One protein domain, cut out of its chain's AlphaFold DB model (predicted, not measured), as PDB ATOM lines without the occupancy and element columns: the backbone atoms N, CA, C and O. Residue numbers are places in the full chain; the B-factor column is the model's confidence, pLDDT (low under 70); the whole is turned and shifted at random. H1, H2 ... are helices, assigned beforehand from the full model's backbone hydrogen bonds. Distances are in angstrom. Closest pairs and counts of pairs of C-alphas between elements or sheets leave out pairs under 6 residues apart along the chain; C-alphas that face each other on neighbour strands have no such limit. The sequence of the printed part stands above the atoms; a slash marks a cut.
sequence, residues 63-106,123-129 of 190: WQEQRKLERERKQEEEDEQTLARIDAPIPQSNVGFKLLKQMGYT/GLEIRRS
ATOM      1  N   TRP A  63     218.115 195.321 267.251       81.06
ATOM      2  CA  TRP A  63     217.069 196.343 267.430       81.06
ATOM      3  C   TRP A  63     216.616 196.465 268.898       81.06
ATOM      4  O   TRP A  63     216.347 197.555 269.402       81.06
ATOM      5  N   GLN A  64     216.624 195.341 269.622       84.25
ATOM      6  CA  GLN A  64     216.348 195.291 271.057       84.25
ATOM      7  C   GLN A  64     217.371 196.071 271.906       84.25
ATOM      8  O   GLN A  64     216.983 196.746 272.860       84.25
ATOM      9  N   GLU A  65     218.662 196.007 271.569       88.56
ATOM     10  CA  GLU A  65     219.733 196.743 272.256       88.56
ATOM     11  C   GLU A  65     219.623 198.244 271.992       88.56
ATOM     12  O   GLU A  65     219.718 199.036 272.926       88.56
ATOM     13  N   GLN A  66     219.339 198.638 270.746       87.75
ATOM     14  CA  GLN A  66     219.141 200.045 270.383       87.75
ATOM     15  C   GLN A  66     217.979 200.666 271.169       87.75
ATOM     16  O   GLN A  66     218.136 201.717 271.784       87.75
ATOM     17  N   ARG A  67     216.840 199.966 271.253       90.06
ATOM     18  CA  ARG A  67     215.672 200.418 272.028       90.06
ATOM     19  C   ARG A  67     215.933 200.457 273.538       90.06
ATOM     20  O   ARG A  67     215.267 201.186 274.276       90.06
ATOM     21  N   LYS A  68     216.858 199.635 274.038       90.81
ATOM     22  CA  LYS A  68     217.292 199.679 275.440       90.81
ATOM     23  C   LYS A  68     218.157 200.914 275.702       90.81
ATOM     24  O   LYS A  68     217.853 201.646 276.637       90.81
ATOM     25  N   LEU A  69     219.154 201.163 274.854       87.12
ATOM     26  CA  LEU A  69     220.036 202.333 274.936       87.12
ATOM     27  C   LEU A  69     219.265 203.648 274.802       87.12
ATOM     28  O   LEU A  69     219.514 204.586 275.544       87.12
ATOM     29  N   GLU A  70     218.287 203.712 273.901       91.12
ATOM     30  CA  GLU A  70     217.457 204.906 273.730       91.12
ATOM     31  C   GLU A  70     216.616 205.218 274.974       91.12
ATOM     32  O   GLU A  70     216.541 206.373 275.394       91.12
ATOM     33  N   ARG A  71     216.016 204.194 275.599       90.88
ATOM     34  CA  ARG A  71     215.299 204.369 276.871       90.88
ATOM     35  C   ARG A  71     216.229 204.857 277.971       90.88
ATOM     36  O   ARG A  71     215.844 205.731 278.729       90.88
ATOM     37  N   GLU A  72     217.427 204.294 278.053       90.00
ATOM     38  CA  GLU A  72     218.439 204.682 279.034       90.00
ATOM     39  C   GLU A  72     218.898 206.131 278.850       90.00
ATOM     40  O   GLU A  72     218.883 206.888 279.814       90.00
ATOM     41  N   ARG A  73     219.187 206.545 277.613       91.19
ATOM     42  CA  ARG A  73     219.529 207.934 277.282       91.19
ATOM     43  C   ARG A  73     218.408 208.895 277.666       91.19
ATOM     44  O   ARG A  73     218.663 209.926 278.269       91.19
ATOM     45  N   LYS A  74     217.160 208.545 277.340       94.38
ATOM     46  CA  LYS A  74     216.000 209.371 277.688       94.38
ATOM     47  C   LYS A  74     215.856 209.533 279.205       94.38
ATOM     48  O   LYS A  74     215.537 210.614 279.676       94.38
ATOM     49  N   GLN A  75     216.101 208.466 279.963       91.25
ATOM     50  CA  GLN A  75     216.077 208.517 281.423       91.25
ATOM     51  C   GLN A  75     217.166 209.437 281.988       91.25
ATOM     52  O   GLN A  75     216.900 210.196 282.912       91.25
ATOM     53  N   GLU A  76     218.374 209.386 281.434       90.12
ATOM     54  CA  GLU A  76     219.483 210.241 281.865       90.12
ATOM     55  C   GLU A  76     219.219 211.720 281.548       90.12
ATOM     56  O   GLU A  76     219.395 212.571 282.412       90.12
ATOM     57  N   GLU A  77     218.673 212.017 280.367       93.81
ATOM     58  CA  GLU A  77     218.257 213.373 279.982       93.81
ATOM     59  C   GLU A  77     217.121 213.911 280.874       93.81
ATOM     60  O   GLU A  77     217.120 215.079 281.261       93.81
ATOM     61  N   GLU A  78     216.152 213.064 281.243       93.69
ATOM     62  CA  GLU A  78     215.092 213.417 282.196       93.69
ATOM     63  C   GLU A  78     215.656 213.738 283.593       93.69
ATOM     64  O   GLU A  78     215.194 214.684 284.237       93.69
ATOM     65  N   ASP A  79     216.649 212.974 284.062       93.31
ATOM     66  CA  ASP A  79     217.322 213.227 285.343       93.31
ATOM     67  C   ASP A  79     218.117 214.527 285.307       93.31
ATOM     68  O   ASP A  79     217.974 215.354 286.205       93.31
ATOM     69  N   GLU A  80     218.906 214.734 284.253       92.50
ATOM     70  CA  GLU A  80     219.694 215.947 284.053       92.50
ATOM     71  C   GLU A  80     218.788 217.179 283.993       92.50
ATOM     72  O   GLU A  80     219.025 218.171 284.682       92.50
ATOM     73  N   GLN A  81     217.679 217.095 283.256       94.00
ATOM     74  CA  GLN A  81     216.685 218.160 283.214       94.00
ATOM     75  C   GLN A  81     216.044 218.408 284.586       94.00
ATOM     76  O   GLN A  81     215.754 219.556 284.930       94.00
ATOM     77  N   THR A  82     215.792 217.355 285.365       91.81
ATOM     78  CA  THR A  82     215.217 217.482 286.709       91.81
ATOM     79  C   THR A  82     216.191 218.193 287.645       91.81
ATOM     80  O   THR A  82     215.787 219.146 288.310       91.81
ATOM     81  N   LEU A  83     217.466 217.803 287.639       91.69
ATOM     82  CA  LEU A  83     218.520 218.434 288.436       91.69
ATOM     83  C   LEU A  83     218.727 219.900 288.034       91.69
ATOM     84  O   LEU A  83     218.648 220.780 288.883       91.69
ATOM     85  N   ALA A  84     218.834 220.189 286.735       91.75
ATOM     86  CA  ALA A  84     218.981 221.557 286.244       91.75
ATOM     87  C   ALA A  84     217.802 222.464 286.642       91.75
ATOM     88  O   ALA A  84     217.983 223.647 286.928       91.75
ATOM     89  N   ARG A  85     216.575 221.923 286.681       90.62
ATOM     90  CA  ARG A  85     215.388 222.666 287.141       90.62
ATOM     91  C   ARG A  85     215.381 222.921 288.644       90.62
ATOM     92  O   ARG A  85     214.779 223.904 289.059       90.62
ATOM     93  N   ILE A  86     215.984 222.038 289.436       88.81
ATOM     94  CA  ILE A  86     216.126 222.220 290.885       88.81
ATOM     95  C   ILE A  86     217.189 223.285 291.179       88.81
ATOM     96  O   ILE A  86     216.980 224.115 292.063       88.81
ATOM     97  N   ASP A  87     218.279 223.297 290.411       88.00
ATOM     98  CA  ASP A  87     219.378 224.252 290.582       88.00
ATOM     99  C   ASP A  87     219.022 225.660 290.080       88.00
ATOM    100  O   ASP A  87     219.502 226.667 290.608       88.00
ATOM    101  N   ALA A  88     218.164 225.762 289.060       89.81
ATOM    102  CA  ALA A  88     217.770 227.046 288.497       89.81
ATOM    103  C   ALA A  88     216.859 227.844 289.457       89.81
ATOM    104  O   ALA A  88     215.792 227.365 289.855       89.81
ATOM    105  N   PRO A  89     217.197 229.108 289.781       88.81
ATOM    106  CA  PRO A  89     216.355 229.942 290.625       88.81
ATOM    107  C   PRO A  89     215.024 230.273 289.937       88.81
ATOM    108  O   PRO A  89     214.955 230.508 288.728       88.81
ATOM    109  N   ILE A  90     213.954 230.360 290.731       89.12
ATOM    110  CA  ILE A  90     212.624 230.725 290.232       89.12
ATOM    111  C   ILE A  90     212.683 232.146 289.637       89.12
ATOM    112  O   ILE A  90     213.138 233.074 290.313       89.12
ATOM    113  N   PRO A  91     212.200 232.366 288.399       92.06
ATOM    114  CA  PRO A  91     212.279 233.672 287.758       92.06
ATOM    115  C   PRO A  91     211.424 234.714 288.490       92.06
ATOM    116  O   PRO A  91     210.342 234.414 288.994       92.06
ATOM    117  N   GLN A  92     211.853 235.979 288.458       89.56
ATOM    118  CA  GLN A  92     211.155 237.079 289.142       89.56
ATOM    119  C   GLN A  92     209.730 237.339 288.626       89.56
ATOM    120  O   GLN A  92     208.905 237.948 289.310       89.56
ATOM    121  N   SER A  93     209.430 236.898 287.403       93.88
ATOM    122  CA  SER A  93     208.099 236.988 286.805       93.88
ATOM    123  C   SER A  93     207.088 236.037 287.454       93.88
ATOM    124  O   SER A  93     205.885 236.305 287.367       93.88
ATOM    125  N   ASN A  94     207.554 234.976 288.124       94.88
ATOM    126  CA  ASN A  94     206.712 233.991 288.792       94.88
ATOM    127  C   ASN A  94     205.903 234.646 289.925       94.88
ATOM    128  O   ASN A  94     206.426 235.429 290.719       94.88
ATOM    129  N   VAL A  95     204.616 234.307 290.011       95.50
ATOM    130  CA  VAL A  95     203.697 234.851 291.023       95.50
ATOM    131  C   VAL A  95     204.197 234.574 292.445       95.50
ATOM    132  O   VAL A  95     204.139 235.463 293.290       95.50
ATOM    133  N   GLY A  96     204.761 233.388 292.693       94.19
ATOM    134  CA  GLY A  96     205.325 233.018 293.991       94.19
ATOM    135  C   GLY A  96     206.513 233.895 294.385       94.19
ATOM    136  O   GLY A  96     206.576 234.358 295.521       94.19
ATOM    137  N   PHE A  97     207.404 234.213 293.439       93.81
ATOM    138  CA  PHE A  97     208.524 235.123 293.696       93.81
ATOM    139  C   PHE A  97     208.034 236.538 294.033       93.81
ATOM    140  O   PHE A  97     208.533 237.165 294.967       93.81
ATOM    141  N   LYS A  98     207.026 237.038 293.304       94.62
ATOM    142  CA  LYS A  98     206.416 238.349 293.581       94.62
ATOM    143  C   LYS A  98     205.791 238.399 294.973       94.62
ATOM    144  O   LYS A  98     206.013 239.372 295.690       94.62
ATOM    145  N   LEU A  99     205.064 237.351 295.360       94.50
ATOM    146  CA  LEU A  99     204.459 237.237 296.684       94.50
ATOM    147  C   LEU A  99     205.525 237.194 297.788       94.50
ATOM    148  O   LEU A  99     205.452 237.969 298.734       94.50
ATOM    149  N   LEU A 100     206.549 236.348 297.640       92.88
ATOM    150  CA  LEU A 100     207.675 236.272 298.576       92.88
ATOM    151  C   LEU A 100     208.339 237.641 298.755       92.88
ATOM    152  O   LEU A 100     208.552 238.086 299.883       92.88
ATOM    153  N   LYS A 101     208.606 238.345 297.649       93.44
ATOM    154  CA  LYS A 101     209.202 239.685 297.675       93.44
ATOM    155  C   LYS A 101     208.322 240.703 298.410       93.44
ATOM    156  O   LYS A 101     208.850 241.519 299.158       93.44
ATOM    157  N   GLN A 102     206.998 240.649 298.241       94.88
ATOM    158  CA  GLN A 102     206.058 241.504 298.985       94.88
ATOM    159  C   GLN A 102     206.050 241.210 300.489       94.88
ATOM    160  O   GLN A 102     205.834 242.121 301.281       94.88
ATOM    161  N   MET A 103     206.342 239.971 300.880       92.62
ATOM    162  CA  MET A 103     206.484 239.559 302.280       92.62
ATOM    163  C   MET A 103     207.868 239.876 302.872       92.62
ATOM    164  O   MET A 103     208.152 239.491 304.002       92.62
ATOM    165  N   GLY A 104     208.734 240.577 302.131       90.81
ATOM    166  CA  GLY A 104     210.057 240.991 302.601       90.81
ATOM    167  C   GLY A 104     211.190 240.017 302.273       90.81
ATOM    168  O   GLY A 104     212.294 240.191 302.780       90.81
ATOM    169  N   TYR A 105     210.965 239.015 301.417       91.44
ATOM    170  CA  TYR A 105     212.053 238.173 300.917       91.44
ATOM    171  C   TYR A 105     212.994 238.970 300.004       91.44
ATOM    172  O   TYR A 105     212.555 239.611 299.043       91.44
ATOM    173  N   THR A 106     214.300 238.859 300.255       89.69
ATOM    174  CA  THR A 106     215.341 239.378 299.359       89.69
ATOM    175  C   THR A 106     216.076 238.232 298.659       89.69
ATOM    176  O   THR A 106     216.368 237.215 299.294       89.69
ATOM    177  N   GLY A 123     220.000 219.632 298.173       88.88
ATOM    178  CA  GLY A 123     220.492 218.795 297.081       88.88
ATOM    179  C   GLY A 123     219.798 217.434 297.049       88.88
ATOM    180  O   GLY A 123     219.531 216.832 298.094       88.88
ATOM    181  N   LEU A 124     219.505 216.954 295.843       89.88
ATOM    182  CA  LEU A 124     218.838 215.679 295.604       89.88
ATOM    183  C   LEU A 124     219.748 214.766 294.783       89.88
ATOM    184  O   LEU A 124     220.349 215.190 293.802       89.88
ATOM    185  N   GLU A 125     219.816 213.493 295.168       88.06
ATOM    186  CA  GLU A 125     220.502 212.454 294.401       88.06
ATOM    187  C   GLU A 125     219.458 211.514 293.787       88.06
ATOM    188  O   GLU A 125     218.790 210.758 294.496       88.06
ATOM    189  N   ILE A 126     219.309 211.549 292.460       88.69
ATOM    190  CA  ILE A 126     218.396 210.645 291.757       88.69
ATOM    191  C   ILE A 126     219.062 209.273 291.621       88.69
ATOM    192  O   ILE A 126     220.134 209.132 291.032       88.69
ATOM    193  N   ARG A 127     218.412 208.239 292.167       87.31
ATOM    194  CA  ARG A 127     218.868 206.845 292.103       87.31
ATOM    195  C   ARG A 127     217.896 206.031 291.265       87.31
ATOM    196  O   ARG A 127     216.750 205.830 291.658       87.31
ATOM    197  N   ARG A 128     218.356 205.541 290.111       87.06
ATOM    198  CA  ARG A 128     217.546 204.694 289.214       87.06
ATOM    199  C   ARG A 128     217.769 203.193 289.412       87.06
ATOM    200  O   ARG A 128     217.016 202.399 288.844       87.06
ATOM    201  N   SER A 129     218.766 202.765 290.194       84.50
ATOM    202  CA  SER A 129     218.903 201.339 290.505       84.50
ATOM    203  C   SER A 129     217.892 200.860 291.538       84.50
ATOM    204  O   SER A 129     217.365 201.602 292.359       84.50
TER     205      SER A 129
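AT A GLANCE: This is residues 63 to 106 and 123 to 129 of the 190 residues of the protein "G-patch domain containing protein" of Trema orientale (UniProt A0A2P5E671). One long helix, H1, makes most of a rod, and beyond its end a short winding link leads to a small helix, H2, that points much the same way. Past a cut, residues 123 to 129 run back alongside H1 as a separate strip with no named element. The printed part has 51 residues with two named helices, H1 then H2, and no named strand; its class is all helix. It is extended, with a radius of gyration of the C-alphas of 17.7 A and spans of 56 by 20 by 10 A.

IN THESE COORDINATES: H1, residues 63 to 87, begins at C-alpha 63 (217.069, 196.343, 267.430) and measures 36.3 A. H2, residues 95 to 102, ends at C-alpha 102 (206.058, 241.504, 298.985).

HOW THE PARTS SIT: H1 and H2 are apart, joined by a short link of 7 residues. Residues 63 to 74 of H1 stand free. In H1 and H2 every O i to N i+4 pair is within hydrogen-bond range.

THE WHOLE: The C-alphas farthest apart, of Trp 63 and Gly 104, are 57.3 A apart. Residues 107 to 122 are not printed; C-alphas 106 and 123 are 21.3 A apart across this cut. No printed residue is under 70 in pLDDT.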